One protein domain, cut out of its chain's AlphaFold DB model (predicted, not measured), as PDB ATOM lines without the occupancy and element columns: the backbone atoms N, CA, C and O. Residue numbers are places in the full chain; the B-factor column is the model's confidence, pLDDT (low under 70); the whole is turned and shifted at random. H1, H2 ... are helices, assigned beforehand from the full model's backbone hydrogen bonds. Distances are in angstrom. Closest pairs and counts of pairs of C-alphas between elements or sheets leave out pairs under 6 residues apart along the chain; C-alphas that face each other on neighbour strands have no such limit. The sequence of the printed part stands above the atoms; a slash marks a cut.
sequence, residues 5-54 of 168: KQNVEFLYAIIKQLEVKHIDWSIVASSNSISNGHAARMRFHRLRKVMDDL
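This is residues 5 to 54 of the 168 residues of an uncharacterized protein of Trichodelitschia bisporula (UniProt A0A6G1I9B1). What shape is this? H3 makes the long axis, with H2 across its first end and H1 across its last, both toward the same side. What is printed? Fifty residues with three named helices, H1, H2, H3 in chain order, all helix and no named strand. How large? It is compact, radius of gyration of the C-alphas 10.9 A, spanning 29 by 19 by 17 A.

Where is the longest helix? H3, residues 37 to 52, 22.3 A, ends at C-alpha 52 (-31.295, -38.437, -12.058). And the others? H2 is residues 25 to 31; H1, residues 5 to 17, 19.1 A, begins at C-alpha 5 (-18.997, -34.679, -17.277).

What touches H3? H2 touches its residues 37 to 41 alone, about perpendicular at 86 degrees; the closest C-alphas, of Ser 26 and Gly 37, are 4.1 A apart. And H1? It is close to H3 but not clearly touching, only just about perpendicular at 73 degrees; the closest C-alphas, of Glu 9 and Met 51, are 7.3 A apart. H1 and H2 are apart. Are the backbones regular in hydrogen-bond range? In H2 and H3 every O i to N i+4 pair is within hydrogen-bond range; in H1, 8 of 9.

Which C-alphas are farthest apart? Those of Ser 35 and Leu 54, 29.2 A. Any cut, long link or low confidence? The printed part has no cut; H2 to H3 is a tight link, H1 to H2 a short one, and residue 54 is under 70 in pLDDT.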
ATOM      1  N   LYS A   5     -17.775 -34.594 -18.090       85.25
ATOM      2  CA  LYS A   5     -18.997 -34.679 -17.277       85.25
ATOM      3  C   LYS A   5     -20.099 -33.723 -17.754       85.25
ATOM      4  O   LYS A   5     -21.249 -34.136 -17.845       85.25
ATOM      5  N   GLN A   6     -19.746 -32.484 -18.090       83.31
ATOM      6  CA  GLN A   6     -20.683 -31.476 -18.601       83.31
ATOM      7  C   GLN A   6     -21.173 -31.847 -20.007       83.31
ATOM      8  O   GLN A   6     -22.357 -31.705 -20.302       83.31
ATOM      9  N   ASN A   7     -20.293 -32.402 -20.849       84.94
ATOM     10  CA  ASN A   7     -20.677 -32.917 -22.165       84.94
ATOM     11  C   ASN A   7     -21.666 -34.085 -22.043       84.94
ATOM     12  O   ASN A   7     -22.655 -34.138 -22.768       84.94
ATOM     13  N   VAL A   8     -21.438 -35.000 -21.099       87.75
ATOM     14  CA  VAL A   8     -22.338 -36.133 -20.843       87.75
ATOM     15  C   VAL A   8     -23.693 -35.672 -20.294       87.75
ATOM     16  O   VAL A   8     -24.718 -36.215 -20.702       87.75
ATOM     17  N   GLU A   9     -23.727 -34.669 -19.413       86.81
ATOM     18  CA  GLU A   9     -24.974 -34.065 -18.914       86.81
ATOM     19  C   GLU A   9     -25.772 -33.401 -20.046       86.81
ATOM     20  O   GLU A   9     -26.979 -33.622 -20.170       86.81
ATOM     21  N   PHE A  10     -25.093 -32.656 -20.923       81.31
ATOM     22  CA  PHE A  10     -25.691 -32.042 -22.108       81.31
ATOM     23  C   PHE A  10     -26.264 -33.086 -23.081       81.31
ATOM     24  O   PHE A  10     -27.430 -33.007 -23.468       81.31
ATOM     25  N   LEU A  11     -25.484 -34.119 -23.417       87.00
ATOM     26  CA  LEU A  11     -25.926 -35.234 -24.263       87.00
ATOM     27  C   LEU A  11     -27.117 -35.981 -23.641       87.00
ATOM     28  O   LEU A  11     -28.069 -36.329 -24.339       87.00
ATOM     29  N   TYR A  12     -27.102 -36.203 -22.323       89.81
ATOM     30  CA  TYR A  12     -28.213 -36.829 -21.605       89.81
ATOM     31  C   TYR A  12     -29.496 -35.989 -21.676       89.81
ATOM     32  O   TYR A  12     -30.572 -36.552 -21.877       89.81
ATOM     33  N   ALA A  13     -29.396 -34.660 -21.570       85.62
ATOM     34  CA  ALA A  13     -30.546 -33.765 -21.677       85.62
ATOM     35  C   ALA A  13     -31.233 -33.851 -23.053       85.62
ATOM     36  O   ALA A  13     -32.462 -33.874 -23.114       85.62
ATOM     37  N   ILE A  14     -30.456 -33.982 -24.136       86.75
ATOM     38  CA  ILE A  14     -30.981 -34.201 -25.495       86.75
ATOM     39  C   ILE A  14     -31.690 -35.557 -25.576       86.75
ATOM     40  O   ILE A  14     -32.836 -35.653 -26.010       86.75
ATOM     41  N   ILE A  15     -31.034 -36.619 -25.101       87.88
ATOM     42  CA  ILE A  15     -31.577 -37.982 -25.175       87.88
ATOM     43  C   ILE A  15     -32.843 -38.132 -24.318       87.88
ATOM     44  O   ILE A  15     -33.715 -38.922 -24.658       87.88
ATOM     45  N   LYS A  16     -32.988 -37.371 -23.227       85.50
ATOM     46  CA  LYS A  16     -34.168 -37.416 -22.348       85.50
ATOM     47  C   LYS A  16     -35.449 -36.905 -23.021       85.50
ATOM     48  O   LYS A  16     -36.533 -37.307 -22.605       85.50
ATOM     49  N   GLN A  17     -35.331 -36.045 -24.032       83.94
ATOM     50  CA  GLN A  17     -36.470 -35.570 -24.827       83.94
ATOM     51  C   GLN A  17     -36.938 -36.621 -25.843       83.94
ATOM     52  O   GLN A  17     -38.108 -36.644 -26.214       83.94
ATOM     53  N   LEU A  18     -36.035 -37.509 -26.268       88.00
ATOM     54  CA  LEU A  18     -36.340 -38.623 -27.158       88.00
ATOM     55  C   LEU A  18     -36.941 -39.776 -26.341       88.00
ATOM     56  O   LEU A  18     -36.379 -40.204 -25.330       88.00
ATOM     57  N   GLU A  19     -38.078 -40.331 -26.772       80.75
ATOM     58  CA  GLU A  19     -38.581 -41.536 -26.110       80.75
ATOM     59  C   GLU A  19     -37.645 -42.724 -26.373       80.75
ATOM     60  O   GLU A  19     -37.183 -42.952 -27.490       80.75
ATOM     61  N   VAL A  20     -37.443 -43.563 -25.351       82.62
ATOM     62  CA  VAL A  20     -36.586 -44.771 -25.388       82.62
ATOM     63  C   VAL A  20     -36.965 -45.747 -26.513       82.62
ATOM     64  O   VAL A  20     -36.147 -46.573 -26.915       82.62
ATOM     65  N   LYS A  21     -38.202 -45.659 -27.010       84.00
ATOM     66  CA  LYS A  21     -38.740 -46.474 -28.104       84.00
ATOM     67  C   LYS A  21     -38.156 -46.096 -29.469       84.00
ATOM     68  O   LYS A  21     -38.116 -46.947 -30.344       84.00
ATOM     69  N   HIS A  22     -37.708 -44.852 -29.638       88.19
ATOM     70  CA  HIS A  22     -37.192 -44.325 -30.907       88.19
ATOM     71  C   HIS A  22     -35.673 -44.483 -31.057       88.19
ATOM     72  O   HIS A  22     -35.099 -44.002 -32.027       88.19
ATOM     73  N   ILE A  23     -35.007 -45.119 -30.091       90.06
ATOM     74  CA  ILE A  23     -33.550 -45.254 -30.077       90.06
ATOM     75  C   ILE A  23     -33.159 -46.664 -30.520       90.06
ATOM     76  O   ILE A  23     -33.414 -47.642 -29.811       90.06
ATOM     77  N   ASP A  24     -32.444 -46.749 -31.640       93.38
ATOM     78  CA  ASP A  24     -31.856 -47.993 -32.129       93.38
ATOM     79  C   ASP A  24     -30.553 -48.324 -31.398       93.38
ATOM     80  O   ASP A  24     -29.445 -47.926 -31.767       93.38
ATOM     81  N   TRP A  25     -30.677 -49.127 -30.344       91.75
ATOM     82  CA  TRP A  25     -29.545 -49.514 -29.503       91.75
ATOM     83  C   TRP A  25     -28.472 -50.334 -30.232       91.75
ATOM     84  O   TRP A  25     -27.323 -50.334 -29.800       91.75
ATOM     85  N   SER A  26     -28.822 -51.022 -31.324       92.75
ATOM     86  CA  SER A  26     -27.867 -51.780 -32.149       92.75
ATOM     87  C   SER A  26     -26.849 -50.860 -32.841       92.75
ATOM     88  O   SER A  26     -25.642 -51.116 -32.822       92.75
ATOM     89  N   ILE A  27     -27.324 -49.731 -33.376       93.50
ATOM     90  CA  ILE A  27     -26.487 -48.736 -34.057       93.50
ATOM     91  C   ILE A  27     -25.614 -48.008 -33.031       93.50
ATOM     92  O   ILE A  27     -24.403 -47.891 -33.215       93.50
ATOM     93  N   VAL A  28     -26.208 -47.609 -31.900       91.62
ATOM     94  CA  VAL A  28     -25.479 -46.989 -30.779       91.62
ATOM     95  C   VAL A  28     -24.386 -47.914 -30.236       91.62
ATOM     96  O   VAL A  28     -23.323 -47.450 -29.833       91.62
ATOM     97  N   ALA A  29     -24.623 -49.225 -30.202       94.88
ATOM     98  CA  ALA A  29     -23.610 -50.180 -29.772       94.88
ATOM     99  C   ALA A  29     -22.443 -50.248 -30.767       94.88
ATOM    100  O   ALA A  29     -21.288 -50.169 -30.353       94.88
ATOM    101  N   SER A  30     -22.752 -50.296 -32.063       94.31
ATOM    102  CA  SER A  30     -21.757 -50.364 -33.137       94.31
ATOM    103  C   SER A  30     -20.830 -49.141 -33.150       94.31
ATOM    104  O   SER A  30     -19.614 -49.299 -33.234       94.31
ATOM    105  N   SER A  31     -21.371 -47.930 -32.975       93.31
ATOM    106  CA  SER A  31     -20.570 -46.694 -32.954       93.31
ATOM    107  C   SER A  31     -19.687 -46.554 -31.712       93.31
ATOM    108  O   SER A  31     -18.627 -45.939 -31.767       93.31
ATOM    109  N   ASN A  32     -20.098 -47.146 -30.589       88.75
ATOM    110  CA  ASN A  32     -19.416 -47.020 -29.300       88.75
ATOM    111  C   ASN A  32     -18.545 -48.245 -28.951       88.75
ATOM    112  O   ASN A  32     -18.190 -48.448 -27.787       88.75
ATOM    113  N   SER A  33     -18.224 -49.080 -29.951       90.75
ATOM    114  CA  SER A  33     -17.434 -50.319 -29.818       90.75
ATOM    115  C   SER A  33     -18.010 -51.320 -28.800       90.75
ATOM    116  O   SER A  33     -17.289 -51.959 -28.033       90.75
ATOM    117  N   ILE A  34     -19.339 -51.451 -28.755       91.31
ATOM    118  CA  ILE A  34     -20.068 -52.410 -27.918       91.31
ATOM    119  C   ILE A  34     -20.682 -53.479 -28.825       91.31
ATOM    120  O   ILE A  34     -21.368 -53.171 -29.789       91.31
ATOM    121  N   SER A  35     -20.500 -54.754 -28.480       87.25
ATOM    122  CA  SER A  35     -20.959 -55.873 -29.320       87.25
ATOM    123  C   SER A  35     -22.486 -56.062 -29.373       87.25
ATOM    124  O   SER A  35     -22.984 -56.655 -30.324       87.25
ATOM    125  N   ASN A  36     -23.246 -55.603 -28.371       93.56
ATOM    126  CA  ASN A  36     -24.690 -55.851 -28.287       93.56
ATOM    127  C   ASN A  36     -25.467 -54.590 -27.877       93.56
ATOM    128  O   ASN A  36     -25.130 -53.935 -26.885       93.56
ATOM    129  N   GLY A  37     -26.567 -54.309 -28.582       91.44
ATOM    130  CA  GLY A  37     -27.490 -53.215 -28.276       91.44
ATOM    131  C   GLY A  37     -28.068 -53.259 -26.860       91.44
ATOM    132  O   GLY A  37     -28.198 -52.225 -26.204       91.44
ATOM    133  N   HIS A  38     -28.317 -54.446 -26.305       91.56
ATOM    134  CA  HIS A  38     -28.773 -54.564 -24.920       91.56
ATOM    135  C   HIS A  38     -27.743 -54.011 -23.920       91.56
ATOM    136  O   HIS A  38     -28.105 -53.347 -22.947       91.56
ATOM    137  N   ALA A  39     -26.448 -54.216 -24.178       93.56
ATOM    138  CA  ALA A  39     -25.395 -53.672 -23.329       93.56
ATOM    139  C   ALA A  39     -25.352 -52.137 -23.398       93.56
ATOM    140  O   ALA A  39     -25.190 -51.490 -22.361       93.56
ATOM    141  N   ALA A  40     -25.573 -51.546 -24.577       93.81
ATOM    142  CA  ALA A  40     -25.709 -50.096 -24.725       93.81
ATOM    143  C   ALA A  40     -26.910 -49.556 -23.925       93.81
ATOM    144  O   ALA A  40     -26.763 -48.602 -23.159       93.81
ATOM    145  N   ARG A  41     -28.064 -50.234 -23.988       92.25
ATOM    146  CA  ARG A  41     -29.246 -49.872 -23.190       92.25
ATOM    147  C   ARG A  41     -28.975 -49.939 -21.682       92.25
ATOM    148  O   ARG A  41     -29.363 -49.033 -20.946       92.25
ATOM    149  N   MET A  42     -28.265 -50.968 -21.211       94.88
ATOM    150  CA  MET A  42     -27.864 -51.074 -19.801       94.88
ATOM    151  C   MET A  42     -26.905 -49.955 -19.377       94.88
ATOM    152  O   MET A  42     -27.015 -49.462 -18.252       94.88
ATOM    153  N   ARG A  43     -25.990 -49.515 -20.254       90.88
ATOM    154  CA  ARG A  43     -25.139 -48.339 -19.996       90.88
ATOM    155  C   ARG A  43     -25.977 -47.070 -19.862       90.88
ATOM    156  O   ARG A  43     -25.770 -46.330 -18.906       90.88
ATOM    157  N   PHE A  44     -26.955 -46.868 -20.746       90.94
ATOM    158  CA  PHE A  44     -27.870 -45.729 -20.661       90.94
ATOM    159  C   PHE A  44     -28.693 -45.739 -19.369       90.94
ATOM    160  O   PHE A  44     -28.797 -44.711 -18.712       90.94
ATOM    161  N   HIS A  45     -29.216 -46.893 -18.942       90.81
ATOM    162  CA  HIS A  45     -29.945 -46.983 -17.673       90.81
ATOM    163  C   HIS A  45     -29.066 -46.607 -16.470       90.81
ATOM    164  O   HIS A  45     -29.499 -45.866 -15.590       90.81
ATOM    165  N   ARG A  46     -27.811 -47.075 -16.445       90.69
ATOM    166  CA  ARG A  46     -26.847 -46.694 -15.401       90.69
ATOM    167  C   ARG A  46     -26.552 -45.200 -15.432       90.69
ATOM    168  O   ARG A  46     -26.553 -44.573 -14.381       90.69
ATOM    169  N   LEU A  47     -26.317 -44.646 -16.620       90.00
ATOM    170  CA  LEU A  47     -26.074 -43.219 -16.801       90.00
ATOM    171  C   LEU A  47     -27.261 -42.397 -16.296       90.00
ATOM    172  O   LEU A  47     -27.075 -41.488 -15.499       90.00
ATOM    173  N   ARG A  48     -28.476 -42.773 -16.701       90.69
ATOM    174  CA  ARG A  48     -29.721 -42.152 -16.258       90.69
ATOM    175  C   ARG A  48     -29.850 -42.168 -14.743       90.69
ATOM    176  O   ARG A  48     -30.122 -41.132 -14.161       90.69
ATOM    177  N   LYS A  49     -29.571 -43.308 -14.109       89.06
ATOM    178  CA  LYS A  49     -29.559 -43.418 -12.649       89.06
ATOM    179  C   LYS A  49     -28.556 -42.449 -12.017       89.06
ATOM    180  O   LYS A  49     -28.904 -41.750 -11.085       89.06
ATOM    181  N   VAL A  50     -27.335 -42.362 -12.545       86.25
ATOM    182  CA  VAL A  50     -26.309 -41.442 -12.020       86.25
ATOM    183  C   VAL A  50     -26.697 -39.972 -12.200       86.25
ATOM    184  O   VAL A  50     -26.357 -39.167 -11.341       86.25
ATOM    185  N   MET A  51     -27.380 -39.619 -13.291       84.81
ATOM    186  CA  MET A  51     -27.764 -38.236 -13.595       84.81
ATOM    187  C   MET A  51     -29.055 -37.805 -12.889       84.81
ATOM    188  O   MET A  51     -29.135 -36.671 -12.424       84.81
ATOM    189  N   ASP A  52     -30.046 -38.694 -12.783       84.31
ATOM    190  CA  ASP A  52     -31.295 -38.437 -12.058       84.31
ATOM    191  C   ASP A  52     -31.063 -38.506 -10.524       84.31
ATOM    192  O   ASP A  52     -31.614 -37.690  -9.790       84.31
ATOM    193  N   ASP A  53     -30.181 -39.397 -10.038       76.44
ATOM    194  CA  ASP A  53     -29.809 -39.534  -8.615       76.44
ATOM    195  C   ASP A  53     -28.620 -38.632  -8.218       76.44
ATOM    196  O   ASP A  53     -27.841 -38.996  -7.329       76.44
ATOM    197  N   LEU A  54     -28.433 -37.461  -8.841       63.50
ATOM    198  CA  LEU A  54     -27.364 -36.524  -8.466       63.50
ATOM    199  C   LEU A  54     -27.841 -35.349  -7.575       63.50
ATOM    200  O   LEU A  54     -27.618 -34.196  -7.941       63.50
TER     201      LEU A  54